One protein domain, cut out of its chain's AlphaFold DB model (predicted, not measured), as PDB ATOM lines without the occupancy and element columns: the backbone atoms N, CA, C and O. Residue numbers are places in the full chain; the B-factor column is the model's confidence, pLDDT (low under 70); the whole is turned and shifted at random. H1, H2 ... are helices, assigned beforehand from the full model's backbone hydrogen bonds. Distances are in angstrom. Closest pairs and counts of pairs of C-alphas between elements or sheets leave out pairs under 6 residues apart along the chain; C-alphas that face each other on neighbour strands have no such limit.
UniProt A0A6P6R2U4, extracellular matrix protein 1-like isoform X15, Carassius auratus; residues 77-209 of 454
ATOM      1  N   LEU A  77      39.581   6.034  97.803       88.69
ATOM      2  CA  LEU A  77      40.467   6.536  96.745       88.69
ATOM      3  C   LEU A  77      41.248   5.408  96.053       88.69
ATOM      4  O   LEU A  77      41.412   5.423  94.833       88.69
ATOM      5  N   GLN A  78      41.724   4.427  96.823       89.38
ATOM      6  CA  GLN A  78      42.468   3.294  96.277       89.38
ATOM      7  C   GLN A  78      41.592   2.454  95.337       89.38
ATOM      8  O   GLN A  78      42.018   2.161  94.216       89.38
ATOM      9  N   ASP A  79      40.361   2.150  95.750       89.44
ATOM     10  CA  ASP A  79      39.396   1.396  94.945       89.44
ATOM     11  C   ASP A  79      39.004   2.167  93.685       89.44
ATOM     12  O   ASP A  79      38.974   1.602  92.595       89.44
ATOM     13  N   ILE A  80      38.800   3.485  93.797       91.69
ATOM     14  CA  ILE A  80      38.563   4.380  92.657       91.69
ATOM     15  C   ILE A  80      39.707   4.289  91.642       91.69
ATOM     16  O   ILE A  80      39.472   4.170  90.435       91.69
ATOM     17  N   CYS A  81      40.955   4.323  92.109       91.31
ATOM     18  CA  CYS A  81      42.107   4.248  91.223       91.31
ATOM     19  C   CYS A  81      42.306   2.855  90.623       91.31
ATOM     20  O   CYS A  81      42.719   2.756  89.465       91.31
ATOM     21  N   GLN A  82      41.974   1.786  91.342       90.12
ATOM     22  CA  GLN A  82      41.952   0.437  90.782       90.12
ATOM     23  C   GLN A  82      40.851   0.293  89.722       90.12
ATOM     24  O   GLN A  82      41.126  -0.150  88.607       90.12
ATOM     25  N   PHE A  83      39.640   0.762  90.025       89.00
ATOM     26  CA  PHE A  83      38.508   0.817  89.105       89.00
ATOM     27  C   PHE A  83      38.847   1.589  87.823       89.00
ATOM     28  O   PHE A  83      38.539   1.135  86.722       89.00
ATOM     29  N   SER A  84      39.568   2.708  87.933       89.88
ATOM     30  CA  SER A  84      39.983   3.508  86.771       89.88
ATOM     31  C   SER A  84      40.922   2.783  85.799       89.88
ATOM     32  O   SER A  84      40.965   3.121  84.618       89.88
ATOM     33  N   LYS A  85      41.676   1.793  86.292       87.75
ATOM     34  CA  LYS A  85      42.630   0.991  85.510       87.75
ATOM     35  C   LYS A  85      42.015  -0.301  84.977       87.75
ATOM     36  O   LYS A  85      42.630  -0.958  84.139       87.75
ATOM     37  N   ALA A  86      40.846  -0.686  85.483       85.44
ATOM     38  CA  ALA A  86      40.138  -1.870  85.027       85.44
ATOM     39  C   ALA A  86      39.639  -1.693  83.578       85.44
ATOM     40  O   ALA A  86      39.489  -0.559  83.107       85.44
ATOM     41  N   PRO A  87      39.345  -2.793  82.860       83.69
ATOM     42  CA  PRO A  87      38.593  -2.727  81.612       83.69
ATOM     43  C   PRO A  87      37.277  -1.958  81.784       83.69
ATOM     44  O   PRO A  87      36.753  -1.834  82.894       83.69
ATOM     45  N   VAL A  88      36.735  -1.444  80.677       83.06
ATOM     46  CA  VAL A  88      35.439  -0.748  80.674       83.06
ATOM     47  C   VAL A  88      34.388  -1.637  81.340       83.06
ATOM     48  O   VAL A  88      34.162  -2.756  80.880       83.06
ATOM     49  N   ARG A  89      33.757  -1.145  82.414       82.88
ATOM     50  CA  ARG A  89      32.873  -1.964  83.262       82.88
ATOM     51  C   ARG A  89      31.596  -2.399  82.556       82.88
ATOM     52  O   ARG A  89      31.175  -3.538  82.719       82.88
ATOM     53  N   TYR A  90      31.001  -1.511  81.761       85.19
ATOM     54  CA  TYR A  90      29.738  -1.780  81.075       85.19
ATOM     55  C   TYR A  90      29.851  -1.562  79.555       85.19
ATOM     56  O   TYR A  90      29.401  -0.533  79.040       85.19
ATOM     57  N   PRO A  91      30.470  -2.491  78.803       83.31
ATOM     58  CA  PRO A  91      30.493  -2.451  77.344       83.31
ATOM     59  C   PRO A  91      29.081  -2.388  76.743       83.31
ATOM     60  O   PRO A  91      28.123  -2.935  77.288       83.31
ATOM     61  N   ARG A  92      28.930  -1.711  75.597       78.81
ATOM     62  CA  ARG A  92      27.606  -1.440  75.002       78.81
ATOM     63  C   ARG A  92      26.907  -2.715  74.519       78.81
ATOM     64  O   ARG A  92      25.683  -2.780  74.510       78.81
ATOM     65  N   ASP A  93      27.694  -3.703  74.117       80.94
ATOM     66  CA  ASP A  93      27.291  -5.042  73.690       80.94
ATOM     67  C   ASP A  93      26.794  -5.932  74.841       80.94
ATOM     68  O   ASP A  93      26.151  -6.945  74.577       80.94
ATOM     69  N   MET A  94      27.009  -5.534  76.101       81.31
ATOM     70  CA  MET A  94      26.478  -6.233  77.278       81.31
ATOM     71  C   MET A  94      24.958  -6.051  77.441       81.31
ATOM     72  O   MET A  94      24.291  -6.853  78.093       81.31
ATOM     73  N   PHE A  95      24.389  -5.000  76.850       81.69
ATOM     74  CA  PHE A  95      22.971  -4.684  76.974       81.69
ATOM     75  C   PHE A  95      22.216  -5.020  75.686       81.69
ATOM     76  O   PHE A  95      22.721  -4.782  74.583       81.69
ATOM     77  N   PRO A  96      20.955  -5.474  75.786       80.81
ATOM     78  CA  PRO A  96      20.098  -5.613  74.619       80.81
ATOM     79  C   PRO A  96      19.938  -4.288  73.856       80.81
ATOM     80  O   PRO A  96      19.909  -3.196  74.436       80.81
ATOM     81  N   GLN A  97      19.778  -4.391  72.534       72.25
ATOM     82  CA  GLN A  97      19.701  -3.239  71.622       72.25
ATOM     83  C   GLN A  97      18.484  -2.328  71.870       72.25
ATOM     84  O   GLN A  97      18.489  -1.168  71.465       72.25
ATOM     85  N   SER A  98      17.427  -2.823  72.525       76.44
ATOM     86  CA  SER A  98      16.206  -2.053  72.785       76.44
ATOM     87  C   SER A  98      15.615  -2.363  74.162       76.44
ATOM     88  O   SER A  98      15.857  -3.429  74.716       76.44
ATOM     89  N   GLY A  99      14.846  -1.423  74.722       76.31
ATOM     90  CA  GLY A  99      14.126  -1.603  75.993       76.31
ATOM     91  C   GLY A  99      14.901  -1.257  77.272       76.31
ATOM     92  O   GLY A  99      14.265  -1.058  78.299       76.31
ATOM     93  N   PHE A 100      16.226  -1.080  77.205       82.75
ATOM     94  CA  PHE A 100      17.114  -0.840  78.363       82.75
ATOM     95  C   PHE A 100      17.701   0.578  78.396       82.75
ATOM     96  O   PHE A 100      18.842   0.808  78.784       82.75
ATOM     97  N   GLY A 101      16.950   1.566  77.900       82.31
ATOM     98  CA  GLY A 101      17.477   2.922  77.718       82.31
ATOM     99  C   GLY A 101      17.966   3.577  79.017       82.31
ATOM    100  O   GLY A 101      18.867   4.409  78.962       82.31
ATOM    101  N   ARG A 102      17.388   3.214  80.171       85.75
ATOM    102  CA  ARG A 102      17.822   3.718  81.481       85.75
ATOM    103  C   ARG A 102      19.179   3.126  81.856       85.75
ATOM    104  O   ARG A 102      20.087   3.876  82.194       85.75
ATOM    105  N   GLU A 103      19.298   1.811  81.752       86.88
ATOM    106  CA  GLU A 103      20.490   1.039  82.081       86.88
ATOM    107  C   GLU A 103      21.661   1.452  81.178       86.88
ATOM    108  O   GLU A 103      22.746   1.717  81.683       86.88
ATOM    109  N   HIS A 104      21.416   1.658  79.877       86.00
ATOM    110  CA  HIS A 104      22.404   2.223  78.945       86.00
ATOM    111  C   HIS A 104      22.944   3.578  79.423       86.00
ATOM    112  O   HIS A 104      24.151   3.791  79.438       86.00
ATOM    113  N   ARG A 105      22.078   4.497  79.874       88.81
ATOM    114  CA  ARG A 105      22.520   5.819  80.360       88.81
ATOM    115  C   ARG A 105      23.273   5.747  81.683       88.81
ATOM    116  O   ARG A 105      24.202   6.522  81.898       88.81
ATOM    117  N   GLN A 106      22.873   4.843  82.576       90.88
ATOM    118  CA  GLN A 106      23.594   4.599  83.825       90.88
ATOM    119  C   GLN A 106      24.983   4.017  83.534       90.88
ATOM    120  O   GLN A 106      25.973   4.532  84.047       90.88
ATOM    121  N   ALA A 107      25.064   3.017  82.654       89.00
ATOM    122  CA  ALA A 107      26.310   2.415  82.195       89.00
ATOM    123  C   ALA A 107      27.245   3.450  81.553       89.00
ATOM    124  O   ALA A 107      28.413   3.541  81.931       89.00
ATOM    125  N   ASP A 108      26.720   4.290  80.656       88.94
ATOM    126  CA  ASP A 108      27.474   5.375  80.024       88.94
ATOM    127  C   ASP A 108      28.036   6.357  81.066       88.94
ATOM    128  O   ASP A 108      29.201   6.752  80.983       88.94
ATOM    129  N   ALA A 109      27.243   6.719  82.082       92.19
ATOM    130  CA  ALA A 109      27.689   7.596  83.163       92.19
ATOM    131  C   ALA A 109      28.817   6.968  84.004       92.19
ATOM    132  O   ALA A 109      29.780   7.659  84.360       92.19
ATOM    133  N   ILE A 110      28.733   5.664  84.298       91.81
ATOM    134  CA  ILE A 110      29.773   4.934  85.037       91.81
ATOM    135  C   ILE A 110      31.052   4.801  84.207       91.81
ATOM    136  O   ILE A 110      32.127   5.127  84.706       91.81
ATOM    137  N   ASN A 111      30.962   4.396  82.938       90.56
ATOM    138  CA  ASN A 111      32.137   4.254  82.072       90.56
ATOM    139  C   ASN A 111      32.832   5.607  81.841       90.56
ATOM    140  O   ASN A 111      34.061   5.697  81.851       90.56
ATOM    141  N   GLN A 112      32.055   6.683  81.675       91.44
ATOM    142  CA  GLN A 112      32.597   8.036  81.575       91.44
ATOM    143  C   GLN A 112      33.329   8.438  82.860       91.44
ATOM    144  O   GLN A 112      34.435   8.976  82.802       91.44
ATOM    145  N   LEU A 113      32.736   8.152  84.022       93.56
ATOM    146  CA  LEU A 113      33.361   8.423  85.313       93.56
ATOM    147  C   LEU A 113      34.654   7.617  85.504       93.56
ATOM    148  O   LEU A 113      35.656   8.185  85.929       93.56
ATOM    149  N   GLN A 114      34.654   6.334  85.130       92.56
ATOM    150  CA  GLN A 114      35.829   5.458  85.147       92.56
ATOM    151  C   GLN A 114      36.992   6.076  84.362       92.56
ATOM    152  O   GLN A 114      38.101   6.209  84.881       92.56
ATOM    153  N   SER A 115      36.716   6.529  83.134       90.25
ATOM    154  CA  SER A 115      37.704   7.201  82.287       90.25
ATOM    155  C   SER A 115      38.265   8.466  82.948       90.25
ATOM    156  O   SER A 115      39.475   8.699  82.932       90.25
ATOM    157  N   TRP A 116      37.411   9.278  83.573       93.62
ATOM    158  CA  TRP A 116      37.832  10.524  84.220       93.62
ATOM    159  C   TRP A 116      38.610  10.299  85.514       93.62
ATOM    160  O   TRP A 116      39.532  11.062  85.805       93.62
ATOM    161  N   TYR A 117      38.317   9.236  86.260       93.81
ATOM    162  CA  TYR A 117      39.164   8.828  87.378       93.81
ATOM    163  C   TYR A 117      40.561   8.418  86.928       93.81
ATOM    164  O   TYR A 117      41.513   8.709  87.644       93.81
ATOM    165  N   GLY A 118      40.718   7.864  85.721       90.00
ATOM    166  CA  GLY A 118      42.040   7.598  85.149       90.00
ATOM    167  C   GLY A 118      42.877   8.874  85.011       90.00
ATOM    168  O   GLY A 118      44.072   8.870  85.298       90.00
ATOM    169  N   VAL A 119      42.234   9.999  84.666       90.44
ATOM    170  CA  VAL A 119      42.883  11.321  84.638       90.44
ATOM    171  C   VAL A 119      43.283  11.761  86.046       90.44
ATOM    172  O   VAL A 119      44.408  12.208  86.241       90.44
ATOM    173  N   CYS A 120      42.393  11.616  87.032       92.44
ATOM    174  CA  CYS A 120      42.648  12.051  88.406       92.44
ATOM    175  C   CYS A 120      43.718  11.220  89.123       92.44
ATOM    176  O   CYS A 120      44.598  11.773  89.776       92.44
ATOM    177  N   CYS A 121      43.682   9.899  88.972       91.56
ATOM    178  CA  CYS A 121      44.656   8.982  89.559       91.56
ATOM    179  C   CYS A 121      46.018   9.022  88.848       91.56
ATOM    180  O   CYS A 121      47.009   8.549  89.397       91.56
ATOM    181  N   GLY A 122      46.079   9.587  87.636       85.81
ATOM    182  CA  GLY A 122      47.322   9.871  86.919       85.81
ATOM    183  C   GLY A 122      47.997  11.190  87.319       85.81
ATOM    184  O   GLY A 122      49.054  11.510  86.779       85.81
ATOM    185  N   ILE A 123      47.408  11.978  88.230       85.00
ATOM    186  CA  ILE A 123      48.012  13.226  88.713       85.00
ATOM    187  C   ILE A 123      49.197  12.890  89.628       85.00
ATOM    188  O   ILE A 123      49.023  12.277  90.684       85.00
ATOM    189  N   ASN A 124      50.388  13.378  89.268       77.94
ATOM    190  CA  ASN A 124      51.574  13.402  90.134       77.94
ATOM    191  C   ASN A 124      51.418  14.489  91.222       77.94
ATOM    192  O   ASN A 124      52.093  15.517  91.186       77.94
ATOM    193  N   GLY A 125      50.472  14.293  92.143       72.94
ATOM    194  CA  GLY A 125      50.090  15.244  93.191       72.94
ATOM    195  C   GLY A 125      49.756  14.546  94.510       72.94
ATOM    196  O   GLY A 125      49.921  13.333  94.636       72.94
ATOM    197  N   THR A 126      49.306  15.308  95.510       82.25
ATOM    198  CA  THR A 126      48.939  14.744  96.820       82.25
ATOM    199  C   THR A 126      47.596  13.996  96.752       82.25
ATOM    200  O   THR A 126      46.784  14.290  95.862       82.25
ATOM    201  N   PRO A 127      47.307  13.062  97.683       82.56
ATOM    202  CA  PRO A 127      46.011  12.376  97.740       82.56
ATOM    203  C   PRO A 127      44.817  13.341  97.772       82.56
ATOM    204  O   PRO A 127      43.777  13.076  97.178       82.56
ATOM    205  N   GLU A 128      44.973  14.512  98.391       84.12
ATOM    206  CA  GLU A 128      43.937  15.546  98.456       84.12
ATOM    207  C   GLU A 128      43.641  16.166  97.082       84.12
ATOM    208  O   GLU A 128      42.482  16.458  96.773       84.12
ATOM    209  N   GLU A 129      44.659  16.359  96.235       86.12
ATOM    210  CA  GLU A 129      44.459  16.844  94.865       86.12
ATOM    211  C   GLU A 129      43.762  15.785  94.003       86.12
ATOM    212  O   GLU A 129      42.847  16.115  93.241       86.12
ATOM    213  N   GLN A 130      44.125  14.511  94.178       88.00
ATOM    214  CA  GLN A 130      43.481  13.390  93.490       88.00
ATOM    215  C   GLN A 130      42.004  13.257  93.887       88.00
ATOM    216  O   GLN A 130      41.146  13.164  93.007       88.00
ATOM    217  N   ILE A 131      41.681  13.353  95.184       90.00
ATOM    218  CA  ILE A 131      40.296  13.345  95.685       90.00
ATOM    219  C   ILE A 131      39.527  14.555  95.157       90.00
ATOM    220  O   ILE A 131      38.417  14.402  94.655       90.00
ATOM    221  N   CYS A 132      40.109  15.754  95.196       92.06
ATOM    222  CA  CYS A 132      39.467  16.954  94.659       92.06
ATOM    223  C   CYS A 132      39.128  16.810  93.166       92.06
ATOM    224  O   CYS A 132      38.037  17.191  92.731       92.06
ATOM    225  N   CYS A 133      40.046  16.245  92.379       93.44
ATOM    226  CA  CYS A 133      39.798  15.923  90.979       93.44
ATOM    227  C   CYS A 133      38.669  14.892  90.838       93.44
ATOM    228  O   CYS A 133      37.725  15.119  90.074       93.44
ATOM    229  N   ALA A 134      38.723  13.802  91.608       93.62
ATOM    230  CA  ALA A 134      37.729  12.736  91.582       93.62
ATOM    231  C   ALA A 134      36.329  13.259  91.951       93.62
ATOM    232  O   ALA A 134      35.358  12.974  91.254       93.62
ATOM    233  N   GLU A 135      36.206  14.117  92.965       93.75
ATOM    234  CA  GLU A 135      34.940  14.764  93.315       93.75
ATOM    235  C   GLU A 135      34.371  15.605  92.162       93.75
ATOM    236  O   GLU A 135      33.153  15.648  91.957       93.75
ATOM    237  N   GLN A 136      35.231  16.327  91.433       93.44
ATOM    238  CA  GLN A 136      34.812  17.114  90.271       93.44
ATOM    239  C   GLN A 136      34.332  16.201  89.138       93.44
ATOM    240  O   GLN A 136      33.288  16.481  88.543       93.44
ATOM    241  N   ALA A 137      35.043  15.100  88.883       94.06
ATOM    242  CA  ALA A 137      34.657  14.088  87.903       94.06
ATOM    243  C   ALA A 137      33.303  13.457  88.254       94.06
ATOM    244  O   ALA A 137      32.399  13.432  87.417       94.06
ATOM    245  N   TRP A 138      33.122  13.048  89.510       95.50
ATOM    246  CA  TRP A 138      31.890  12.447  90.023       95.50
ATOM    247  C   TRP A 138      30.688  13.386  89.871       95.50
ATOM    248  O   TRP A 138      29.680  13.027  89.260       95.50
ATOM    249  N   LYS A 139      30.815  14.640  90.336       93.94
ATOM    250  CA  LYS A 139      29.739  15.645  90.229       93.94
ATOM    251  C   LYS A 139      29.398  15.928  88.771       93.94
ATOM    252  O   LYS A 139      28.223  16.079  88.436       93.94
ATOM    253  N   LYS A 140      30.414  16.017  87.907       93.19
ATOM    254  CA  LYS A 140      30.208  16.277  86.485       93.19
ATOM    255  C   LYS A 140      29.525  15.095  85.793       93.19
ATOM    256  O   LYS A 140      28.574  15.340  85.060       93.19
ATOM    257  N   SER A 141      29.930  13.853  86.062       93.94
ATOM    258  CA  SER A 141      29.350  12.674  85.403       93.94
ATOM    259  C   SER A 141      27.864  12.539  85.742       93.94
ATOM    260  O   SER A 141      27.018  12.456  84.854       93.94
ATOM    261  N   LEU A 142      27.516  12.671  87.026       94.38
ATOM    262  CA  LEU A 142      26.120  12.642  87.467       94.38
ATOM    263  C   LEU A 142      25.310  13.848  86.981       94.38
ATOM    264  O   LEU A 142      24.106  13.733  86.751       94.38
ATOM    265  N   SER A 143      25.942  15.014  86.817       91.69
ATOM    266  CA  SER A 143      25.279  16.165  86.203       91.69
ATOM    267  C   SER A 143      24.959  15.910  84.733       91.69
ATOM    268  O   SER A 143      23.843  16.205  84.315       91.69
ATOM    269  N   ASP A 144      25.912  15.363  83.975       88.62
ATOM    270  CA  ASP A 144      25.740  15.040  82.558       88.62
ATOM    271  C   ASP A 144      24.651  13.962  82.387       88.62
ATOM    272  O   ASP A 144      23.735  14.149  81.587       88.62
ATOM    273  N   TYR A 145      24.655  12.922  83.234       92.50
ATOM    274  CA  TYR A 145      23.581  11.922  83.314       92.50
ATOM    275  C   TYR A 145      22.212  12.561  83.567       92.50
ATOM    276  O   TYR A 145      21.252  12.284  82.853       92.50
ATOM    277  N   CYS A 146      22.102  13.448  84.562       91.25
ATOM    278  CA  CYS A 146      20.833  14.110  84.847       91.25
ATOM    279  C   CYS A 146      20.361  14.985  83.683       91.25
ATOM    280  O   CYS A 146      19.168  14.999  83.389       91.25
ATOM    281  N   THR A 147      21.265  15.714  83.026       88.69
ATOM    282  CA  THR A 147      20.927  16.510  81.840       88.69
ATOM    283  C   THR A 147      20.391  15.620  80.717       88.69
ATOM    284  O   THR A 147      19.381  15.964  80.105       88.69
ATOM    285  N   GLU A 148      21.007  14.461  80.484       86.19
ATOM    286  CA  GLU A 148      20.535  13.493  79.494       86.19
ATOM    287  C   GLU A 148      19.177  12.885  79.881       86.19
ATOM    288  O   GLU A 148      18.268  12.854  79.054       86.19
ATOM    289  N   GLU A 149      18.985  12.501  81.146       85.31
ATOM    290  CA  GLU A 149      17.697  12.023  81.667       85.31
ATOM    291  C   GLU A 149      16.574  13.034  81.407       85.31
ATOM    292  O   GLU A 149      15.518  12.642  80.923       85.31
ATOM    293  N   PHE A 150      16.803  14.327  81.673       83.75
ATOM    294  CA  PHE A 150      15.812  15.387  81.433       83.75
ATOM    295  C   PHE A 150      15.556  15.682  79.948       83.75
ATOM    296  O   PHE A 150      14.523  16.262  79.616       83.75
ATOM    297  N   SER A 151      16.476  15.307  79.054       80.69
ATOM    298  CA  SER A 151      16.300  15.479  77.605       80.69
ATOM    299  C   SER A 151      15.384  14.421  76.978       80.69
ATOM    300  O   SER A 151      14.927  14.581  75.845       80.69
ATOM    301  N   ILE A 152      15.081  13.352  77.719       80.25
ATOM    302  CA  ILE A 152      14.311  12.199  77.254       80.25
ATOM    303  C   ILE A 152      12.997  12.126  78.041       80.25
ATOM    304  O   ILE A 152      12.957  12.339  79.247       80.25
ATOM    305  N   LYS A 153      11.891  11.774  77.375       74.06
ATOM    306  CA  LYS A 153      10.553  11.660  77.990       74.06
ATOM    307  C   LYS A 153      10.388  10.378  78.828       74.06
ATOM    308  O   LYS A 153       9.474   9.592  78.596       74.06
ATOM    309  N   THR A 154      11.281  10.141  79.787       74.69
ATOM    310  CA  THR A 154      11.217   9.010  80.729       74.69
ATOM    311  C   THR A 154      11.116   9.492  82.172       74.69
ATOM    312  O   THR A 154      11.427  10.639  82.475       74.69
ATOM    313  N   SER A 155      10.692   8.622  83.095       74.19
ATOM    314  CA  SER A 155      10.735   8.954  84.525       74.19
ATOM    315  C   SER A 155      12.185   9.169  84.965       74.19
ATOM    316  O   SER A 155      12.949   8.203  85.074       74.19
ATOM    317  N   HIS A 156      12.545  10.434  85.193       83.81
ATOM    318  CA  HIS A 156      13.889  10.833  85.600       83.81
ATOM    319  C   HIS A 156      14.270  10.195  86.932       83.81
ATOM    320  O   HIS A 156      13.450  10.152  87.860       83.81
ATOM    321  N   TYR A 157      15.536   9.806  87.057       87.88
ATOM    322  CA  TYR A 157      16.099   9.373  88.333       87.88
ATOM    323  C   TYR A 157      15.805  10.393  89.451       87.88
ATOM    324  O   TYR A 157      16.000  11.602  89.292       87.88
ATOM    325  N   PHE A 158      15.284   9.932  90.590       91.12
ATOM    326  CA  PHE A 158      14.697  10.818  91.604       91.12
ATOM    327  C   PHE A 158      15.711  11.800  92.208       91.12
ATOM    328  O   PHE A 158      15.341  12.945  92.494       91.12
ATOM    329  N   CYS A 159      16.991  11.426  92.319       91.44
ATOM    330  CA  CYS A 159      18.040  12.348  92.759       91.44
ATOM    331  C   CYS A 159      18.266  13.510  91.780       91.44
ATOM    332  O   CYS A 159      18.537  14.628  92.224       91.44
ATOM    333  N   CYS A 160      18.048  13.326  90.473       91.62
ATOM    334  CA  CYS A 160      18.170  14.405  89.484       91.62
ATOM    335  C   CYS A 160      17.158  15.540  89.703       91.62
ATOM    336  O   CYS A 160      17.433  16.691  89.358       91.62
ATOM    337  N   LYS A 161      16.021  15.249  90.351       86.62
ATOM    338  CA  LYS A 161      14.995  16.243  90.714       86.62
ATOM    339  C   LYS A 161      15.439  17.165  91.859       86.62
ATOM    340  O   LYS A 161      14.835  18.214  92.076       86.62
ATOM    341  N   LYS A 162      16.494  16.808  92.599       88.94
ATOM    342  CA  LYS A 162      17.090  17.648  93.649       88.94
ATOM    343  C   LYS A 162      18.055  18.678  93.036       88.94
ATOM    344  O   LYS A 162      18.522  18.533  91.903       88.94
ATOM    345  N   ARG A 163      18.382  19.732  93.793       82.69
ATOM    346  CA  ARG A 163      19.277  20.828  93.366       82.69
ATOM    347  C   ARG A 163      20.471  20.993  94.306       82.69
ATOM    348  O   ARG A 163      20.366  20.738  95.506       82.69
ATOM    349  N   GLY A 164      21.590  21.470  93.758       84.19
ATOM    350  CA  GLY A 164      22.799  21.796  94.518       84.19
ATOM    351  C   GLY A 164      23.295  20.624  95.369       84.19
ATOM    352  O   GLY A 164      23.304  19.483  94.921       84.19
ATOM    353  N   LYS A 165      23.666  20.896  96.625       83.12
ATOM    354  CA  LYS A 165      24.193  19.874  97.548       83.12
ATOM    355  C   LYS A 165      23.217  18.728  97.822       83.12
ATOM    356  O   LYS A 165      23.654  17.596  97.948       83.12
ATOM    357  N   ALA A 166      21.911  19.003  97.856       83.06
ATOM    358  CA  ALA A 166      20.899  17.976  98.106       83.06
ATOM    359  C   ALA A 166      20.823  16.927  96.985       83.06
ATOM    360  O   ALA A 166      20.372  15.815  97.228       83.06
ATOM    361  N   ARG A 167      21.260  17.271  95.764       89.25
ATOM    362  CA  ARG A 167      21.418  16.308  94.667       89.25
ATOM    363  C   ARG A 167      22.554  15.339  94.953       89.25
ATOM    364  O   ARG A 167      22.351  14.138  94.882       89.25
ATOM    365  N   TRP A 168      23.716  15.867  95.321       91.69
ATOM    366  CA  TRP A 168      24.908  15.066  95.591       91.69
ATOM    367  C   TRP A 168      24.717  14.164  96.806       91.69
ATOM    368  O   TRP A 168      24.949  12.971  96.705       91.69
ATOM    369  N   SER A 169      24.157  14.687  97.899       88.62
ATOM    370  CA  SER A 169      23.826  13.868  99.072       88.62
ATOM    371  C   SER A 169      22.751  12.811  98.808       88.62
ATOM    372  O   SER A 169      22.637  11.880  99.588       88.62
ATOM    373  N   CYS A 170      21.923  12.970  97.773       91.50
ATOM    374  CA  CYS A 170      20.967  11.936  97.377       91.50
ATOM    375  C   CYS A 170      21.692  10.794  96.665       91.50
ATOM    376  O   CYS A 170      21.536   9.652  97.056       91.50
ATOM    377  N   PHE A 171      22.536  11.109  95.678       92.88
ATOM    378  CA  PHE A 171      23.310  10.092  94.965       92.88
ATOM    379  C   PHE A 171      24.268   9.324  95.872       92.88
ATOM    380  O   PHE A 171      24.366   8.117  95.744       92.88
ATOM    381  N   ASP A 172      24.933  10.011  96.797       89.50
ATOM    382  CA  ASP A 172      25.859   9.380  97.740       89.50
ATOM    383  C   ASP A 172      25.156   8.391  98.685       89.50
ATOM    384  O   ASP A 172      25.635   7.288  98.901       89.50
ATOM    385  N   LYS A 173      23.966   8.743  99.185       88.12
ATOM    386  CA  LYS A 173      23.179   7.867 100.073       88.12
ATOM    387  C   LYS A 173      22.623   6.622  99.394       88.12
ATOM    388  O   LYS A 173      22.361   5.640 100.070       88.12
ATOM    389  N   GLU A 174      22.355   6.720  98.101       87.25
ATOM    390  CA  GLU A 174      21.776   5.632  97.310       87.25
ATOM    391  C   GLU A 174      22.861   4.769  96.666       87.25
ATOM    392  O   GLU A 174      22.542   3.788  96.000       87.25
ATOM    393  N   ALA A 175      24.132   5.152  96.814       87.88
ATOM    394  CA  ALA A 175      25.237   4.406  96.253       87.88
ATOM    395  C   ALA A 175      25.420   3.073  96.974       87.88
ATOM    396  O   ALA A 175      25.295   2.982  98.194       87.88
ATOM    397  N   SER A 176      25.746   2.043  96.202       77.75
ATOM    398  CA  SER A 176      26.072   0.728  96.733       77.75
ATOM    399  C   SER A 176      27.506   0.677  97.268       77.75
ATOM    400  O   SER A 176      28.431   1.276  96.703       77.75
ATOM    401  N   ASP A 177      27.712  -0.126  98.314       67.50
ATOM    402  CA  ASP A 177      29.042  -0.417  98.873       67.50
ATOM    403  C   ASP A 177      29.962  -1.117  97.847       67.50
ATOM    404  O   ASP A 177      31.183  -1.024  97.921       67.50
ATOM    405  N   SER A 178      29.384  -1.766  96.827       66.88
ATOM    406  CA  SER A 178      30.080  -2.418  95.705       66.88
ATOM    407  C   SER A 178      30.426  -1.478  94.538       66.88
ATOM    408  O   SER A 178      30.933  -1.928  93.503       66.88
ATOM    409  N   SER A 179      30.161  -0.174  94.658       75.75
ATOM    410  CA  SER A 179      30.226   0.770  93.529       75.75
ATOM    411  C   SER A 179      31.579   0.844  92.815       75.75
ATOM    412  O   SER A 179      31.605   1.147  91.623       75.75
ATOM    413  N   TYR A 180      32.688   0.499  93.473       83.19
ATOM    414  CA  TYR A 180      34.030   0.452  92.869       83.19
ATOM    415  C   TYR A 180      34.645  -0.947  92.811       83.19
ATOM    416  O   TYR A 180      35.785  -1.095  92.372       83.19
ATOM    417  N   HIS A 181      33.894  -1.977  93.204       78.31
ATOM    418  CA  HIS A 181      34.380  -3.347  93.165       78.31
ATOM    419  C   HIS A 181      34.678  -3.776  91.722       78.31
ATOM    420  O   HIS A 181      33.838  -3.645  90.828       78.31
ATOM    421  N   VAL A 182      35.880  -4.302  91.496       67.12
ATOM    422  CA  VAL A 182      36.308  -4.825  90.196       67.12
ATOM    423  C   VAL A 182      36.094  -6.336  90.208       67.12
ATOM    424  O   VAL A 182      36.935  -7.082  90.701       67.12
ATOM    425  N   SER A 183      34.951  -6.795  89.698       59.00
ATOM    426  CA  SER A 183      34.689  -8.228  89.524       59.00
ATOM    427  C   SER A 183      35.413  -8.766  88.287       59.00
ATOM    428  O   SER A 183      35.376  -8.157  87.219       59.00
ATOM    429  N   SER A 184      36.042  -9.933  88.416       49.97
ATOM    430  CA  SER A 184      36.890 -10.560  87.388       49.97
ATOM    431  C   SER A 184      36.137 -11.134  86.173       49.97
ATOM    432  O   SER A 184      36.773 -11.676  85.275       49.97
ATOM    433  N   GLU A 185      34.803 -11.050  86.130       49.28
ATOM    434  CA  GLU A 185      33.968 -11.772  85.152       49.28
ATOM    435  C   GLU A 185      33.535 -10.957  83.919       49.28
ATOM    436  O   GLU A 185      32.797 -11.468  83.078       49.28
ATOM    437  N   VAL A 186      34.004  -9.718  83.730       46.88
ATOM    438  CA  VAL A 186      33.603  -8.928  82.551       46.88
ATOM    439  C   VAL A 186      34.632  -9.012  81.423       46.88
ATOM    440  O   VAL A 186      35.753  -8.513  81.498       46.88
ATOM    441  N   SER A 187      34.175  -9.684  80.370       40.34
ATOM    442  CA  SER A 187      34.842 -10.027  79.120       40.34
ATOM    443  C   SER A 187      35.456  -8.842  78.356       40.34
ATOM    444  O   SER A 187      34.965  -7.715  78.369       40.34
ATOM    445  N   ASN A 188      36.530  -9.162  77.627       40.53
ATOM    446  CA  ASN A 188      37.310  -8.321  76.716       40.53
ATOM    447  C   ASN A 188      36.467  -7.708  75.574       40.53
ATOM    448  O   ASN A 188      36.519  -8.163  74.430       40.53
ATOM    449  N   GLY A 189      35.743  -6.623  75.845       41.94
ATOM    450  CA  GLY A 189      35.133  -5.784  74.811       41.94
ATOM    451  C   GLY A 189      36.160  -4.846  74.161       41.94
ATOM    452  O   GLY A 189      36.466  -3.784  74.700       41.94
ATOM    453  N   LYS A 190      36.695  -5.203  72.983       39.03
ATOM    454  CA  LYS A 190      37.642  -4.384  72.187       39.03
ATOM    455  C   LYS A 190      36.955  -3.266  71.382       39.03
ATOM    456  O   LYS A 190      37.216  -3.111  70.190       39.03
ATOM    457  N   THR A 191      36.093  -2.465  71.998       42.62
ATOM    458  CA  THR A 191      35.504  -1.294  71.322       42.62
ATOM    459  C   THR A 191      35.934  -0.003  72.009       42.62
ATOM    460  O   THR A 191      35.581   0.201  73.169       42.62
ATOM    461  N   PRO A 192      36.656   0.900  71.314       44.31
ATOM    462  CA  PRO A 192      36.931   2.237  71.823       44.31
ATOM    463  C   PRO A 192      35.606   2.982  72.025       44.31
ATOM    464  O   PRO A 192      34.965   3.403  71.059       44.31
ATOM    465  N   GLN A 193      35.163   3.139  73.274       52.84
ATOM    466  CA  GLN A 193      34.030   4.011  73.570       52.84
ATOM    467  C   GLN A 193      34.473   5.466  73.389       52.84
ATOM    468  O   GLN A 193      35.396   5.951  74.041       52.84
ATOM    469  N   LYS A 194      33.815   6.179  72.469       51.72
ATOM    470  CA  LYS A 194      33.961   7.631  72.341       51.72
ATOM    471  C   LYS A 194      33.161   8.287  73.463       51.72
ATOM    472  O   LYS A 194      31.945   8.422  73.354       51.72
ATOM    473  N   PHE A 195      33.834   8.686  74.538       59.00
ATOM    474  CA  PHE A 195      33.198   9.448  75.613       59.00
ATOM    475  C   PHE A 195      32.784  10.836  75.112       59.00
ATOM    476  O   PHE A 195      33.530  11.497  74.387       59.00
ATOM    477  N   LYS A 196      31.582  11.282  75.501       54.66
ATOM    478  CA  LYS A 196      30.939  12.501  74.978       54.66
ATOM    479  C   LYS A 196      31.716  13.790  75.295       54.66
ATOM    480  O   LYS A 196      31.466  14.810  74.659       54.66
ATOM    481  N   SER A 197      32.653  13.777  76.252       58.00
ATOM    482  CA  SER A 197      33.493  14.945  76.544       58.00
ATOM    483  C   SER A 197      34.844  14.605  77.184       58.00
ATOM    484  O   SER A 197      34.959  13.704  78.014       58.00
ATOM    485  N   SER A 198      35.873  15.377  76.817       67.69
ATOM    486  CA  SER A 198      37.167  15.378  77.503       67.69
ATOM    487  C   SER A 198      37.029  16.032  78.879       67.69
ATOM    488  O   SER A 198      36.571  17.177  78.971       67.69
ATOM    489  N   PHE A 199      37.457  15.351  79.938       83.75
ATOM    490  CA  PHE A 199      37.462  15.908  81.285       83.75
ATOM    491  C   PHE A 199      38.712  16.739  81.544       83.75
ATOM    492  O   PHE A 199      39.835  16.286  81.343       83.75
ATOM    493  N   LYS A 200      38.497  17.967  82.012       84.25
ATOM    494  CA  LYS A 200      39.538  18.835  82.554       84.25
ATOM    495  C   LYS A 200      39.086  19.254  83.942       84.25
ATOM    496  O   LYS A 200      38.018  19.850  84.080       84.25
ATOM    497  N   TYR A 201      39.879  18.924  84.953       86.31
ATOM    498  CA  TYR A 201      39.601  19.344  86.319       86.31
ATOM    499  C   TYR A 201      40.168  20.742  86.570       86.31
ATOM    500  O   TYR A 201      41.169  21.155  85.980       86.31
ATOM    501  N   ASN A 202      39.526  21.487  87.463       85.12
ATOM    502  CA  ASN A 202      40.033  22.775  87.899       85.12
ATOM    503  C   ASN A 202      41.065  22.562  89.018       85.12
ATOM    504  O   ASN A 202      40.697  22.482  90.192       85.12
ATOM    505  N   SER A 203      42.351  22.480  88.655       80.69
ATOM    506  CA  SER A 203      43.455  22.344  89.624       80.69
ATOM    507  C   SER A 203      43.580  23.567  90.541       80.69
ATOM    508  O   SER A 203      43.926  23.414  91.704       80.69
ATOM    509  N   ILE A 204      43.212  24.780  90.100       78.69
ATOM    510  CA  ILE A 204      43.234  25.981  90.962       78.69
ATOM    511  C   ILE A 204      42.198  25.856  92.085       78.69
ATOM    512  O   ILE A 204      42.489  26.185  93.235       78.69
ATOM    513  N   ALA A 205      41.017  25.311  91.779       76.12
ATOM    514  CA  ALA A 205      40.007  24.997  92.789       76.12
ATOM    515  C   ALA A 205      40.490  23.939  93.800       76.12
ATOM    516  O   ALA A 205      39.986  23.915  94.920       76.12
ATOM    517  N   CYS A 206      41.482  23.116  93.433       73.56
ATOM    518  CA  CYS A 206      42.136  22.157  94.325       73.56
ATOM    519  C   CYS A 206      43.329  22.765  95.090       73.56
ATOM    520  O   CYS A 206      43.487  22.516  96.280       73.56
ATOM    521  N   LYS A 207      44.138  23.629  94.458       60.06
ATOM    522  CA  LYS A 207      45.297  24.314  95.072       60.06
ATOM    523  C   LYS A 207      44.903  25.415  96.057       60.06
ATOM    524  O   LYS A 207      45.635  25.674  97.009       60.06
ATOM    525  N   GLY A 208      43.715  26.002  95.900       42.44
ATOM    526  CA  GLY A 208      43.108  26.912  96.879       42.44
ATOM    527  C   GLY A 208      42.856  26.289  98.261       42.44
ATOM    528  O   GLY A 208      42.462  27.005  99.178       42.44
ATOM    529  N   SER A 209      43.115  24.986  98.435       40.59
ATOM    530  CA  SER A 209      43.126  24.311  99.737       40.59
ATOM    531  C   SER A 209      44.410  24.554 100.552       40.59
ATOM    532  O   SER A 209      44.403  24.312 101.754       40.59
TER     533      SER A 209
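Overview. This is residues 77 to 209 of the 454 residues of the protein "extracellular matrix protein 1-like isoform X15" of Carassius auratus (UniProt A0A6P6R2U4). A long helical hairpin, H2 and H3, makes the core, and four short helices sit round it: H1 packs across H2 near the hairpin's turn, H6 packs on the first turns of H3 near the same end, and H4 and H5 form a small pair beside H3. A long stretch with no named element, residues 174 to 202, swings in a wide loop round the hairpin from H5 to H6. The printed part has 133 residues with six named helices, H1 to H6 in order along the chain, and no named strand; the class is all helix. The whole is compact, with a radius of gyration of the C-alphas of 15.2 A and spans of 46 by 37 by 28 A.

Along the chain. H1 is residues 77 to 85, 12.7 A from first to last C-alpha, and begins at C-alpha 77 at (40.467, 6.536, 96.745). H2, residues 101 to 121, is 30.3 A long. H3, residues 127 to 151, is the longest helix at 36.0 A, with C-alpha 127 at (46.011, 12.376, 97.740). H4 is residues 158 to 161, and H5, residues 165 to 173, is 12.3 A long. H6, residues 203 to 207, ends at C-alpha 207 at (45.297, 24.314, 95.072).

Arrangement. H2 and H3 form a hairpin and touch, at a shallow tilt of 22 degrees, opposite ways; their closest C-alphas, those of Cys 120 and Gln 130, are 5.3 A apart. H1 touches H2, with residues 114 to 121 of H2 alone; the closest C-alphas, those of Ser 84 and Gly 118, are 4.9 A apart, and the lines are only just about perpendicular, at 72 degrees. H6 touches H3, with residues 129 to 133 of H3 alone, and the closest C-alphas are those of Glu 129 and Cys 206, 5.8 A apart. H5 is close to H3 but not clearly touching, with the C-alphas of Lys 139 and Trp 168 closest at 7.2 A, and about perpendicular to it at 81 degrees. H4 touches H5, with the C-alphas of Cys 159 and Cys 170 closest at 5.5 A. H5 and H6 are apart. In H1, H3, H5 and H6 every O i to N i+4 pair is within hydrogen-bond range, in H2 16 of 17 are, and H4 is too short for such a pair.

Size, cuts and confidence. The C-alphas farthest apart, those of Ser 98 and Ser 209, are 46.3 A apart. The printed part has no cut. The links H1 to H2, with 15 residues, and H5 to H6, with 29, are long. The mean pLDDT of the printed part is 80.8; residues 177 to 178, 182 to 198 and 207 to 209 are under 70.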